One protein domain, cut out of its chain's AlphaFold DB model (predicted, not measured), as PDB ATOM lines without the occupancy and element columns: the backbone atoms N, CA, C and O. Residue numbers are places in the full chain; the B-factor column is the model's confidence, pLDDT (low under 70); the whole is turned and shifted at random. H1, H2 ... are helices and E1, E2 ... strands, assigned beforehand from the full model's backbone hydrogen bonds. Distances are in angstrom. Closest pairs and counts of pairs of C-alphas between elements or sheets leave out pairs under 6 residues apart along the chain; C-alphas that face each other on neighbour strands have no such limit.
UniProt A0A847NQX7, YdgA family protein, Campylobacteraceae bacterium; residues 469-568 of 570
ATOM      1  N   GLU A 469     -18.997  28.026   4.766       47.44
ATOM      2  CA  GLU A 469     -18.710  27.167   3.592       47.44
ATOM      3  C   GLU A 469     -17.783  25.989   3.956       47.44
ATOM      4  O   GLU A 469     -17.865  24.915   3.348       47.44
ATOM      5  N   ASP A 470     -16.977  26.133   5.011       62.66
ATOM      6  CA  ASP A 470     -16.003  25.129   5.442       62.66
ATOM      7  C   ASP A 470     -16.668  23.947   6.171       62.66
ATOM      8  O   ASP A 470     -16.239  22.798   6.039       62.66
ATOM      9  N   ILE A 471     -17.784  24.172   6.870       60.78
ATOM     10  CA  ILE A 471     -18.473  23.126   7.650       60.78
ATOM     11  C   ILE A 471     -19.188  22.113   6.739       60.78
ATOM     12  O   ILE A 471     -19.191  20.909   7.018       60.78
ATOM     13  N   ALA A 472     -19.736  22.555   5.601       58.44
ATOM     14  CA  ALA A 472     -20.319  21.657   4.601       58.44
ATOM     15  C   ALA A 472     -19.252  20.753   3.953       58.44
ATOM     16  O   ALA A 472     -19.473  19.550   3.773       58.44
ATOM     17  N   GLN A 473     -18.067  21.307   3.671       63.44
ATOM     18  CA  GLN A 473     -16.921  20.542   3.181       63.44
ATOM     19  C   GLN A 473     -16.413  19.548   4.237       63.44
ATOM     20  O   GLN A 473     -16.111  18.397   3.914       63.44
ATOM     21  N   LEU A 474     -16.390  19.933   5.514       70.25
ATOM     22  CA  LEU A 474     -16.021  19.043   6.619       70.25
ATOM     23  C   LEU A 474     -17.018  17.887   6.795       70.25
ATOM     24  O   LEU A 474     -16.605  16.747   7.019       70.25
ATOM     25  N   ALA A 475     -18.317  18.126   6.598       67.44
ATOM     26  CA  ALA A 475     -19.317  17.059   6.559       67.44
ATOM     27  C   ALA A 475     -19.118  16.099   5.370       67.44
ATOM     28  O   ALA A 475     -19.304  14.888   5.513       67.44
ATOM     29  N   ALA A 476     -18.711  16.600   4.199       66.50
ATOM     30  CA  ALA A 476     -18.353  15.752   3.061       66.50
ATOM     31  C   ALA A 476     -17.100  14.906   3.356       66.50
ATOM     32  O   ALA A 476     -17.111  13.692   3.140       66.50
ATOM     33  N   ASN A 477     -16.064  15.516   3.936       73.12
ATOM     34  CA  ASN A 477     -14.822  14.847   4.332       73.12
ATOM     35  C   ASN A 477     -15.069  13.712   5.337       73.12
ATOM     36  O   ASN A 477     -14.495  12.634   5.209       73.12
ATOM     37  N   LEU A 478     -15.979  13.906   6.290       75.88
ATOM     38  CA  LEU A 478     -16.385  12.867   7.235       75.88
ATOM     39  C   LEU A 478     -17.031  11.644   6.545       75.88
ATOM     40  O   LEU A 478     -16.800  10.494   6.938       75.88
ATOM     41  N   ASN A 479     -17.822  11.868   5.495       66.50
ATOM     42  CA  ASN A 479     -18.422  10.784   4.711       66.50
ATOM     43  C   ASN A 479     -17.370  10.033   3.872       66.50
ATOM     44  O   ASN A 479     -17.418   8.802   3.769       66.50
ATOM     45  N   ILE A 480     -16.392  10.757   3.314       69.06
ATOM     46  CA  ILE A 480     -15.248  10.175   2.592       69.06
ATOM     47  C   ILE A 480     -14.418   9.307   3.541       69.06
ATOM     48  O   ILE A 480     -14.200   8.134   3.252       69.06
ATOM     49  N   LEU A 481     -14.058   9.837   4.711       78.62
ATOM     50  CA  LEU A 481     -13.329   9.132   5.769       78.62
ATOM     51  C   LEU A 481     -13.979   7.789   6.125       78.62
ATOM     52  O   LEU A 481     -13.319   6.752   6.156       78.62
ATOM     53  N   THR A 482     -15.296   7.792   6.334       76.38
ATOM     54  CA  THR A 482     -16.072   6.580   6.642       76.38
ATOM     55  C   THR A 482     -15.964   5.540   5.518       76.38
ATOM     56  O   THR A 482     -15.805   4.345   5.776       76.38
ATOM     57  N   SER A 483     -16.005   5.990   4.262       64.94
ATOM     58  CA  SER A 483     -15.904   5.128   3.078       64.94
ATOM     59  C   SER A 483     -14.495   4.563   2.884       64.94
ATOM     60  O   SER A 483     -14.344   3.385   2.559       64.94
ATOM     61  N   GLU A 484     -13.460   5.370   3.121       72.81
ATOM     62  CA  GLU A 484     -12.058   4.952   3.030       72.81
ATOM     63  C   GLU A 484     -11.712   3.894   4.087       72.81
ATOM     64  O   GLU A 484     -11.093   2.885   3.751       72.81
ATOM     65  N   ILE A 485     -12.206   4.037   5.324       75.81
ATOM     66  CA  ILE A 485     -12.042   3.024   6.385       75.81
ATOM     67  C   ILE A 485     -12.645   1.673   5.959       75.81
ATOM     68  O   ILE A 485     -12.018   0.623   6.125       75.81
ATOM     69  N   VAL A 486     -13.853   1.686   5.384       70.75
ATOM     70  CA  VAL A 486     -14.550   0.474   4.916       70.75
ATOM     71  C   VAL A 486     -13.816  -0.164   3.738       70.75
ATOM     72  O   VAL A 486     -13.637  -1.383   3.692       70.75
ATOM     73  N   MET A 487     -13.378   0.653   2.781       64.25
ATOM     74  CA  MET A 487     -12.635   0.195   1.611       64.25
ATOM     75  C   MET A 487     -11.306  -0.437   2.020       64.25
ATOM     76  O   MET A 487     -11.003  -1.550   1.591       64.25
ATOM     77  N   TYR A 488     -10.555   0.226   2.901       71.75
ATOM     78  CA  TYR A 488      -9.292  -0.280   3.420       71.75
ATOM     79  C   TYR A 488      -9.470  -1.651   4.076       71.75
ATOM     80  O   TYR A 488      -8.723  -2.578   3.756       71.75
ATOM     81  N   TYR A 489     -10.478  -1.801   4.946       70.88
ATOM     82  CA  TYR A 489     -10.760  -3.066   5.628       70.88
ATOM     83  C   TYR A 489     -11.050  -4.202   4.640       70.88
ATOM     84  O   TYR A 489     -10.470  -5.283   4.753       70.88
ATOM     85  N   ASN A 490     -11.907  -3.950   3.647       59.22
ATOM     86  CA  ASN A 490     -12.298  -4.955   2.657       59.22
ATOM     87  C   ASN A 490     -11.152  -5.345   1.710       59.22
ATOM     88  O   ASN A 490     -11.065  -6.503   1.309       59.22
ATOM     89  N   VAL A 491     -10.260  -4.409   1.371       60.22
ATOM     90  CA  VAL A 491      -9.095  -4.672   0.507       60.22
ATOM     91  C   VAL A 491      -7.967  -5.366   1.274       60.22
ATOM     92  O   VAL A 491      -7.329  -6.276   0.750       60.22
ATOM     93  N   SER A 492      -7.724  -4.954   2.518       63.69
ATOM     94  CA  SER A 492      -6.571  -5.406   3.310       63.69
ATOM     95  C   SER A 492      -6.881  -6.617   4.195       63.69
ATOM     96  O   SER A 492      -5.967  -7.214   4.762       63.69
ATOM     97  N   GLY A 493      -8.158  -6.993   4.330       68.44
ATOM     98  CA  GLY A 493      -8.606  -8.086   5.197       68.44
ATOM     99  C   GLY A 493      -8.564  -7.755   6.694       68.44
ATOM    100  O   GLY A 493      -8.502  -8.668   7.517       68.44
ATOM    101  N   GLY A 494      -8.564  -6.467   7.053       76.50
ATOM    102  CA  GLY A 494      -8.478  -5.982   8.432       76.50
ATOM    103  C   GLY A 494      -8.155  -4.485   8.528       76.50
ATOM    104  O   GLY A 494      -7.853  -3.837   7.528       76.50
ATOM    105  N   PHE A 495      -8.217  -3.932   9.744       83.12
ATOM    106  CA  PHE A 495      -7.821  -2.545  10.021       83.12
ATOM    107  C   PHE A 495      -6.299  -2.376  10.087       83.12
ATOM    108  O   PHE A 495      -5.569  -3.321  10.388       83.12
ATOM    109  N   SER A 496      -5.822  -1.153   9.848       80.56
ATOM    110  CA  SER A 496      -4.400  -0.825   9.952       80.56
ATOM    111  C   SER A 496      -3.899  -0.894  11.398       80.56
ATOM    112  O   SER A 496      -4.469  -0.290  12.307       80.56
ATOM    113  N   ASP A 497      -2.745  -1.529  11.600       82.25
ATOM    114  CA  ASP A 497      -2.027  -1.537  12.884       82.25
ATOM    115  C   ASP A 497      -1.426  -0.169  13.268       82.25
ATOM    116  O   ASP A 497      -0.853  -0.027  14.364       82.25
ATOM    117  N   GLN A 498      -1.501   0.808  12.357       80.88
ATOM    118  CA  GLN A 498      -0.967   2.162  12.502       80.88
ATOM    119  C   GLN A 498      -2.026   3.205  12.897       80.88
ATOM    120  O   GLN A 498      -1.634   4.328  13.186       80.88
ATOM    121  N   GLY A 499      -3.311   2.838  12.993       84.06
ATOM    122  CA  GLY A 499      -4.398   3.763  13.349       84.06
ATOM    123  C   GLY A 499      -5.287   4.150  12.165       84.06
ATOM    124  O   GLY A 499      -5.127   3.634  11.057       84.06
ATOM    125  N   VAL A 500      -6.251   5.043  12.406       82.94
ATOM    126  CA  VAL A 500      -7.230   5.497  11.402       82.94
ATOM    127  C   VAL A 500      -6.575   6.418  10.381       82.94
ATOM    128  O   VAL A 500      -6.879   6.305   9.195       82.94
ATOM    129  N   SER A 501      -5.619   7.250  10.805       82.06
ATOM    130  CA  SER A 501      -4.893   8.165   9.909       82.06
ATOM    131  C   SER A 501      -4.149   7.452   8.772       82.06
ATOM    132  O   SER A 501      -3.948   8.025   7.709       82.06
ATOM    133  N   ALA A 502      -3.777   6.183   8.956       80.06
ATOM    134  CA  ALA A 502      -3.109   5.379   7.932       80.06
ATOM    135  C   ALA A 502      -4.073   4.758   6.898       80.06
ATOM    136  O   ALA A 502      -3.618   4.151   5.930       80.06
ATOM    137  N   MET A 503      -5.387   4.855   7.122       78.19
ATOM    138  CA  MET A 503      -6.430   4.277   6.260       78.19
ATOM    139  C   MET A 503      -7.151   5.328   5.410       78.19
ATOM    140  O   MET A 503      -7.977   4.969   4.576       78.19
ATOM    141  N   THR A 504      -6.857   6.609   5.629       72.75
ATOM    142  CA  THR A 504      -7.574   7.737   5.037       72.75
ATOM    143  C   THR A 504      -6.627   8.884   4.712       72.75
ATOM    144  O   THR A 504      -5.583   9.039   5.340       72.75
ATOM    145  N   LYS A 505      -6.995   9.696   3.720       65.19
ATOM    146  CA  LYS A 505      -6.316  10.971   3.441       65.19
ATOM    147  C   LYS A 505      -6.933  12.148   4.200       65.19
ATOM    148  O   LYS A 505      -6.385  13.246   4.168       65.19
ATOM    149  N   ILE A 506      -8.062  11.929   4.873       74.25
ATOM    150  CA  ILE A 506      -8.751  12.944   5.663       74.25
ATOM    151  C   ILE A 506      -8.017  13.153   6.988       74.25
ATOM    152  O   ILE A 506      -7.626  12.196   7.658       74.25
ATOM    153  N   LEU A 507      -7.848  14.417   7.380       73.38
ATOM    154  CA  LEU A 507      -7.160  14.760   8.617       73.38
ATOM    155  C   LEU A 507      -7.936  14.232   9.833       73.38
ATOM    156  O   LEU A 507      -9.032  14.693  10.152       73.38
ATOM    157  N   VAL A 508      -7.326  13.277  10.529       81.44
ATOM    158  CA  VAL A 508      -7.788  12.729  11.806       81.44
ATOM    159  C   VAL A 508      -6.620  12.650  12.776       81.44
ATOM    160  O   VAL A 508      -5.469  12.461  12.378       81.44
ATOM    161  N   VAL A 509      -6.908  12.771  14.067       85.12
ATOM    162  CA  VAL A 509      -5.906  12.636  15.125       85.12
ATOM    163  C   VAL A 509      -6.100  11.304  15.824       85.12
ATOM    164  O   VAL A 509      -7.045  11.134  16.592       85.12
ATOM    165  N   ASP A 510      -5.186  10.361  15.593       85.56
ATOM    166  CA  ASP A 510      -5.212   9.068  16.277       85.56
ATOM    167  C   ASP A 510      -4.994   9.256  17.784       85.56
ATOM    168  O   ASP A 510      -3.930   9.672  18.253       85.56
ATOM    169  N   SER A 511      -6.014   8.914  18.565       84.50
ATOM    170  CA  SER A 511      -5.931   8.845  20.022       84.50
ATOM    171  C   SER A 511      -5.341   7.498  20.469       84.50
ATOM    172  O   SER A 511      -4.726   7.394  21.535       84.50
ATOM    173  N   SER A 512      -5.479   6.460  19.636       86.38
ATOM    174  CA  SER A 512      -4.839   5.152  19.774       86.38
ATOM    175  C   SER A 512      -4.819   4.405  18.432       86.38
ATOM    176  O   SER A 512      -5.321   4.890  17.427       86.38
ATOM    177  N   LYS A 513      -4.309   3.166  18.412       86.62
ATOM    178  CA  LYS A 513      -4.374   2.300  17.218       86.62
ATOM    179  C   LYS A 513      -5.797   1.960  16.766       86.62
ATOM    180  O   LYS A 513      -5.989   1.521  15.642       86.62
ATOM    181  N   THR A 514      -6.774   2.092  17.656       88.69
ATOM    182  CA  THR A 514      -8.169   1.713  17.410       88.69
ATOM    183  C   THR A 514      -9.116   2.880  17.636       88.69
ATOM    184  O   THR A 514     -10.308   2.655  17.810       88.69
ATOM    185  N   SER A 515      -8.610   4.111  17.720       92.12
ATOM    186  CA  SER A 515      -9.449   5.275  17.976       92.12
ATOM    187  C   SER A 515      -8.822   6.542  17.413       92.12
ATOM    188  O   SER A 515      -7.610   6.733  17.537       92.12
ATOM    189  N   ALA A 516      -9.644   7.399  16.823       92.75
ATOM    190  CA  ALA A 516      -9.224   8.676  16.269       92.75
ATOM    191  C   ALA A 516     -10.311   9.737  16.420       92.75
ATOM    192  O   ALA A 516     -11.500   9.423  16.453       92.75
ATOM    193  N   ASP A 517      -9.885  10.992  16.473       90.25
ATOM    194  CA  ASP A 517     -10.761  12.154  16.507       90.25
ATOM    195  C   ASP A 517     -10.723  12.875  15.153       90.25
ATOM    196  O   ASP A 517      -9.649  13.228  14.658       90.25
ATOM    197  N   PHE A 518     -11.889  13.127  14.565       86.50
ATOM    198  CA  PHE A 518     -12.043  14.035  13.432       86.50
ATOM    199  C   PHE A 518     -12.211  15.463  13.956       86.50
ATOM    200  O   PHE A 518     -13.056  15.722  14.826       86.50
ATOM    201  N   LEU A 519     -11.371  16.367  13.446       82.62
ATOM    202  CA  LEU A 519     -11.291  17.743  13.918       82.62
ATOM    203  C   LEU A 519     -12.106  18.695  13.042       82.62
ATOM    204  O   LEU A 519     -12.029  18.632  11.818       82.62
ATOM    205  N   VAL A 520     -12.814  19.620  13.682       78.81
ATOM    206  CA  VAL A 520     -13.418  20.801  13.047       78.81
ATOM    207  C   VAL A 520     -12.921  22.013  13.814       78.81
ATOM    208  O   VAL A 520     -13.058  22.038  15.032       78.81
ATOM    209  N   GLU A 521     -12.268  22.957  13.133       75.31
ATOM    210  CA  GLU A 521     -11.677  24.153  13.770       75.31
ATOM    211  C   GLU A 521     -10.794  23.808  14.992       75.31
ATOM    212  O   GLU A 521     -10.866  24.398  16.069       75.31
ATOM    213  N   GLY A 522      -9.996  22.741  14.860       73.44
ATOM    214  CA  GLY A 522      -9.134  22.238  15.933       73.44
ATOM    215  C   GLY A 522      -9.863  21.536  17.090       73.44
ATOM    216  O   GLY A 522      -9.204  21.076  18.025       73.44
ATOM    217  N   LYS A 523     -11.195  21.409  17.036       84.12
ATOM    218  CA  LYS A 523     -12.036  20.754  18.048       84.12
ATOM    219  C   LYS A 523     -12.311  19.302  17.722       84.12
ATOM    220  O   LYS A 523     -12.639  18.951  16.592       84.12
ATOM    221  N   LYS A 524     -12.261  18.445  18.739       88.06
ATOM    222  CA  LYS A 524     -12.581  17.013  18.655       88.06
ATOM    223  C   LYS A 524     -14.087  16.793  18.582       88.06
ATOM    224  O   LYS A 524     -14.727  16.420  19.572       88.06
ATOM    225  N   CYS A 525     -14.649  17.033  17.404       87.12
ATOM    226  CA  CYS A 525     -16.085  16.957  17.185       87.12
ATOM    227  C   CYS A 525     -16.579  15.534  16.950       87.12
ATOM    228  O   CYS A 525     -17.711  15.227  17.315       87.12
ATOM    229  N   ILE A 526     -15.794  14.628  16.374       91.62
ATOM    230  CA  ILE A 526     -16.256  13.254  16.134       91.62
ATOM    231  C   ILE A 526     -15.202  12.255  16.571       91.62
ATOM    232  O   ILE A 526     -14.034  12.402  16.241       91.62
ATOM    233  N   GLU A 527     -15.640  11.233  17.299       93.56
ATOM    234  CA  GLU A 527     -14.805  10.124  17.741       93.56
ATOM    235  C   GLU A 527     -15.110   8.885  16.896       93.56
ATOM    236  O   GLU A 527     -16.270   8.498  16.718       93.56
ATOM    237  N   ILE A 528     -14.055   8.252  16.391       93.69
ATOM    238  CA  ILE A 528     -14.097   7.031  15.594       93.69
ATOM    239  C   ILE A 528     -13.423   5.937  16.400       93.69
ATOM    240  O   ILE A 528     -12.269   6.091  16.782       93.69
ATOM    241  N   ASN A 529     -14.110   4.820  16.628       92.38
ATOM    242  CA  ASN A 529     -13.547   3.674  17.342       92.38
ATOM    243  C   ASN A 529     -13.619   2.414  16.484       92.38
ATOM    244  O   ASN A 529     -14.684   2.072  15.983       92.38
ATOM    245  N   LEU A 530     -12.495   1.717  16.334       90.25
ATOM    246  CA  LEU A 530     -12.362   0.487  15.560       90.25
ATOM    247  C   LEU A 530     -12.505  -0.744  16.466       90.25
ATOM    248  O   LEU A 530     -11.916  -0.817  17.546       90.25
ATOM    249  N   PHE A 531     -13.235  -1.745  15.988       86.88
ATOM    250  CA  PHE A 531     -13.409  -3.056  16.616       86.88
ATOM    251  C   PHE A 531     -12.925  -4.159  15.667       86.88
ATOM    252  O   PHE A 531     -12.336  -3.888  14.637       86.88
ATOM    253  N   GLU A 532     -13.119  -5.435  15.988       80.62
ATOM    254  CA  GLU A 532     -12.596  -6.524  15.142       80.62
ATOM    255  C   GLU A 532     -13.268  -6.592  13.752       80.62
ATOM    256  O   GLU A 532     -12.621  -6.885  12.746       80.62
ATOM    257  N   LYS A 533     -14.575  -6.311  13.697       81.62
ATOM    258  CA  LYS A 533     -15.420  -6.383  12.488       81.62
ATOM    259  C   LYS A 533     -16.434  -5.246  12.409       81.62
ATOM    260  O   LYS A 533     -17.532  -5.400  11.882       81.62
ATOM    261  N   SER A 534     -16.123  -4.131  13.043       83.69
ATOM    262  CA  SER A 534     -16.976  -2.953  13.019       83.69
ATOM    263  C   SER A 534     -16.173  -1.726  13.399       83.69
ATOM    264  O   SER A 534     -15.063  -1.835  13.917       83.69
ATOM    265  N   PHE A 535     -16.742  -0.556  13.172       88.62
ATOM    266  CA  PHE A 535     -16.303   0.675  13.804       88.62
ATOM    267  C   PHE A 535     -17.519   1.499  14.217       88.62
ATOM    268  O   PHE A 535     -18.624   1.280  13.728       88.62
ATOM    269  N   THR A 536     -17.348   2.427  15.143       88.88
ATOM    270  CA  THR A 536     -18.408   3.342  15.571       88.88
ATOM    271  C   THR A 536     -18.002   4.771  15.299       88.88
ATOM    272  O   THR A 536     -16.824   5.101  15.432       88.88
ATOM    273  N   ILE A 537     -18.986   5.611  14.991       89.62
ATOM    274  CA  ILE A 537     -18.821   7.059  14.889       89.62
ATOM    275  C   ILE A 537     -19.752   7.699  15.906       89.62
ATOM    276  O   ILE A 537     -20.969   7.520  15.853       89.62
ATOM    277  N   THR A 538     -19.178   8.440  16.843       89.94
ATOM    278  CA  THR A 538     -19.914   9.092  17.926       89.94
ATOM    279  C   THR A 538     -19.525  10.555  18.051       89.94
ATOM    280  O   THR A 538     -18.504  10.999  17.529       89.94
ATOM    281  N   LYS A 539     -20.349  11.330  18.764       91.94
ATOM    282  CA  LYS A 539     -19.990  12.701  19.133       91.94
ATOM    283  C   LYS A 539     -18.703  12.687  19.960       91.94
ATOM    284  O   LYS A 539     -18.603  11.915  20.910       91.94
ATOM    285  N   GLY A 540     -17.755  13.532  19.580       88.06
ATOM    286  CA  GLY A 540     -16.454  13.638  20.222       88.06
ATOM    287  C   GLY A 540     -16.489  14.392  21.552       88.06
ATOM    288  O   GLY A 540     -17.528  14.869  22.025       88.06
ATOM    289  N   ALA A 541     -15.313  14.496  22.171       86.88
ATOM    290  CA  ALA A 541     -15.149  15.065  23.506       86.88
ATOM    291  C   ALA A 541     -15.555  16.547  23.608       86.88
ATOM    292  O   ALA A 541     -15.932  16.996  24.690       86.88
ATOM    293  N   GLU A 542     -15.507  17.288  22.500       88.81
ATOM    294  CA  GLU A 542     -15.820  18.723  22.439       88.81
ATOM    295  C   GLU A 542     -17.182  18.998  21.783       88.81
ATOM    296  O   GLU A 542     -17.438  20.079  21.280       88.81
ATOM    297  N   SER A 543     -18.102  18.031  21.843       86.88
ATOM    298  CA  SER A 543     -19.424  18.071  21.195       86.88
ATOM    299  C   SER A 543     -20.386  19.206  21.583       86.88
ATOM    300  O   SER A 543     -21.479  19.279  21.026       86.88
ATOM    301  N   SER A 544     -20.031  20.059  22.539       86.12
ATOM    302  CA  SER A 544     -20.798  21.260  22.905       86.12
ATOM    303  C   SER A 544     -20.183  22.556  22.368       86.12
ATOM    304  O   SER A 544     -20.588  23.635  22.791       86.12
ATOM    305  N   ASP A 545     -19.123  22.456  21.565       90.12
ATOM    306  CA  ASP A 545     -18.525  23.592  20.867       90.12
ATOM    307  C   ASP A 545     -19.415  24.016  19.685       90.12
ATOM    308  O   ASP A 545     -20.077  23.170  19.081       90.12
ATOM    309  N   GLU A 546     -19.444  25.314  19.380       83.44
ATOM    310  CA  GLU A 546     -20.342  25.910  18.380       83.44
ATOM    311  C   GLU A 546     -20.114  25.289  16.994       83.44
ATOM    312  O   GLU A 546     -21.068  24.819  16.375       83.44
ATOM    313  N   ALA A 547     -18.852  25.115  16.587       80.25
ATOM    314  CA  ALA A 547     -18.502  24.501  15.308       80.25
ATOM    315  C   ALA A 547     -18.889  23.008  15.241       80.25
ATOM    316  O   ALA A 547     -19.303  22.490  14.197       80.25
ATOM    317  N   CYS A 548     -18.824  22.289  16.371       87.44
ATOM    318  CA  CYS A 548     -19.309  20.909  16.443       87.44
ATOM    319  C   CYS A 548     -20.842  20.842  16.364       87.44
ATOM    320  O   CYS A 548     -21.383  19.954  15.705       87.44
ATOM    321  N   GLU A 549     -21.554  21.749  17.041       86.94
ATOM    322  CA  GLU A 549     -23.018  21.823  17.005       86.94
ATOM    323  C   GLU A 549     -23.534  22.161  15.600       86.94
ATOM    324  O   GLU A 549     -24.505  21.543  15.148       86.94
ATOM    325  N   GLU A 550     -22.847  23.050  14.884       82.06
ATOM    326  CA  GLU A 550     -23.122  23.365  13.482       82.06
ATOM    327  C   GLU A 550     -22.888  22.157  12.570       82.06
ATOM    328  O   GLU A 550     -23.794  21.787  11.817       82.06
ATOM    329  N   LEU A 551     -21.762  21.446  12.713       82.44
ATOM    330  CA  LEU A 551     -21.513  20.192  11.991       82.44
ATOM    331  C   LEU A 551     -22.632  19.162  12.233       82.44
ATOM    332  O   LEU A 551     -23.103  18.517  11.297       82.44
ATOM    333  N   TYR A 552     -23.087  18.996  13.478       86.00
ATOM    334  CA  TYR A 552     -24.150  18.037  13.808       86.00
ATOM    335  C   TYR A 552     -25.527  18.438  13.289       86.00
ATOM    336  O   TYR A 552     -26.405  17.580  13.203       86.00
ATOM    337  N   SER A 553     -25.733  19.721  12.989       79.62
ATOM    338  CA  SER A 553     -26.983  20.217  12.417       79.62
ATOM    339  C   SER A 553     -27.139  19.857  10.933       79.62
ATOM    340  O   SER A 553     -28.246  19.930  10.396       79.62
ATOM    341  N   ILE A 554     -26.055  19.412  10.281       73.44
ATOM    342  CA  ILE A 554     -26.079  18.941   8.898       73.44
ATOM    343  C   ILE A 554     -26.789  17.575   8.837       73.44
ATOM    344  O   ILE A 554     -26.332  16.619   9.473       73.44
ATOM    345  N   PRO A 555     -27.860  17.417   8.028       67.25
ATOM    346  CA  PRO A 555     -28.679  16.199   8.015       67.25
ATOM    347  C   PRO A 555     -27.909  14.893   7.753       67.25
ATOM    348  O   PRO A 555     -28.259  13.842   8.299       67.25
ATOM    349  N   SER A 556     -26.858  14.932   6.927       61.72
ATOM    350  CA  SER A 556     -26.014  13.762   6.644       61.72
ATOM    351  C   SER A 556     -25.195  13.330   7.866       61.72
ATOM    352  O   SER A 556     -25.106  12.135   8.147       61.72
ATOM    353  N   VAL A 557     -24.671  14.287   8.639       75.44
ATOM    354  CA  VAL A 557     -23.921  14.039   9.878       75.44
ATOM    355  C   VAL A 557     -24.853  13.572  10.995       75.44
ATOM    356  O   VAL A 557     -24.529  12.626  11.709       75.44
ATOM    357  N   GLU A 558     -26.041  14.170  11.119       74.00
ATOM    358  CA  GLU A 558     -27.064  13.717  12.069       74.00
ATOM    359  C   GLU A 558     -27.445  12.249  11.809       74.00
ATOM    360  O   GLU A 558     -27.497  11.433  12.733       74.00
ATOM    361  N   THR A 559     -27.638  11.887  10.537       68.56
ATOM    362  CA  THR A 559     -27.954  10.514  10.116       68.56
ATOM    363  C   THR A 559     -26.805   9.545  10.423       68.56
ATOM    364  O   THR A 559     -27.035   8.445  10.940       68.56
ATOM    365  N   LEU A 560     -25.562   9.957  10.150       71.62
ATOM    366  CA  LEU A 560     -24.352   9.191  10.454       71.62
ATOM    367  C   LEU A 560     -24.239   8.897  11.962       71.62
ATOM    368  O   LEU A 560     -24.096   7.741  12.366       71.62
ATOM    369  N   LEU A 561     -24.377   9.931  12.797       79.06
ATOM    370  CA  LEU A 561     -24.293   9.832  14.258       79.06
ATOM    371  C   LEU A 561     -25.467   9.059  14.873       79.06
ATOM    372  O   LEU A 561     -25.292   8.381  15.885       79.06
ATOM    373  N   GLY A 562     -26.657   9.141  14.273       67.56
ATOM    374  CA  GLY A 562     -27.829   8.368  14.688       67.56
ATOM    375  C   GLY A 562     -27.686   6.863  14.437       67.56
ATOM    376  O   GLY A 562     -28.299   6.065  15.146       67.56
ATOM    377  N   THR A 563     -26.861   6.477  13.460       66.50
ATOM    378  CA  THR A 563     -26.557   5.073  13.147       66.50
ATOM    379  C   THR A 563     -25.506   4.512  14.107       66.50
ATOM    380  O   THR A 563     -25.681   3.414  14.633       66.50
ATOM    381  N   GLY A 564     -24.451   5.287  14.386       62.94
ATOM    382  CA  GLY A 564     -23.503   5.079  15.485       62.94
ATOM    383  C   GLY A 564     -22.547   3.882  15.364       62.94
ATOM    384  O   GLY A 564     -21.417   3.987  15.828       62.94
ATOM    385  N   GLU A 565     -22.942   2.772  14.733       80.25
ATOM    386  CA  GLU A 565     -22.145   1.548  14.553       80.25
ATOM    387  C   GLU A 565     -22.213   1.050  13.101       80.25
ATOM    388  O   GLU A 565     -23.290   0.858  12.537       80.25
ATOM    389  N   PHE A 566     -21.044   0.782  12.528       73.94
ATOM    390  CA  PHE A 566     -20.816   0.298  11.174       73.94
ATOM    391  C   PHE A 566     -20.211  -1.090  11.253       73.94
ATOM    392  O   PHE A 566     -19.061  -1.250  11.660       73.94
ATOM    393  N   ARG A 567     -20.987  -2.114  10.908       73.94
ATOM    394  CA  ARG A 567     -20.483  -3.487  10.842       73.94
ATOM    395  C   ARG A 567     -19.803  -3.720   9.503       73.94
ATOM    396  O   ARG A 567     -20.138  -3.062   8.526       73.94
ATOM    397  N   LEU A 568     -18.780  -4.567   9.530       70.38
ATOM    398  CA  LEU A 568     -17.935  -4.895   8.396       70.38
ATOM    399  C   LEU A 568     -17.953  -6.406   8.205       70.38
ATOM    400  O   LEU A 568     -17.317  -7.156   8.951       70.38
TER     401      LEU A 568
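This is residues 469 to 568 of the 570 residues of the protein "YdgA family protein" of Campylobacteraceae bacterium (UniProt A0A847NQX7). A strongly twisted sheet of five strands has one long helix, H1, running along one face, with the short helices H2 and H3 also over that face. This makes two layers, helices on one face of a sheet. The 100 printed residues hold, in chain order, H1 E1 E2 E3 E4 H2 H3 E5; the sheet's order is E1 E2 E3 E4 E5, all antiparallel, and the class is mixed. The whole is compact, with a radius of gyration of the C-alphas of 12.6 A, and elongated, spanning 37 by 22 by 20 A.

The strands are E1, residues 508 to 512; E2, 515 to 520, 16.8 A; E3, 523 to 530, 20.4 A, which bends by 51 degrees at residue 526; E4, 534 to 539, 17.1 A; and E5, 565 to 567, ending at C-alpha 567 (-20.483, -3.487, 10.842). H1, residues 469 to 492, runs 34.8 A from C-alpha 469 (-18.710, 27.167, 3.592). H2 is residues 546 to 553 and H3 is 555 to 563.

E1 to E4 form a meander, each strand the antiparallel neighbour of the one before, with N 509 and O 517 at 2.8 A, N 518 and O 526 at 2.8 A, and N 536 and O 529 at 2.8 A. E5 pairs with E4, N 566 and O 535 at 2.7 A. H1 is on the sheet at a height of 9.4 A, along E3 at 15 degrees on the local plane. H2 lies over E3, the closest C-alphas, of Cys 525 and Cys 548, 5.2 A apart. H3 stands up from the sheet over E4, the closest C-alphas, of Thr 538 and Leu 561, 5.8 A apart. H1 touches H2 with residues 471 to 475 alone, at a steep tilt of 66 degrees, the closest C-alphas being those of Ile 471 and Leu 551, 6.1 A. Every O i to N i+4 pair is within hydrogen-bond range in H2 and H3, and 19 of 20 in H1.

The C-alphas of Gly 493 and Glu 546, the two farthest apart, are 38.3 A apart. The printed part has no cut, and the link from H1 to E1 is long, with 15 residues. Mean pLDDT of the printed part is 78.1; 22 residues are under 70, among them 469 to 473 and 490 to 493.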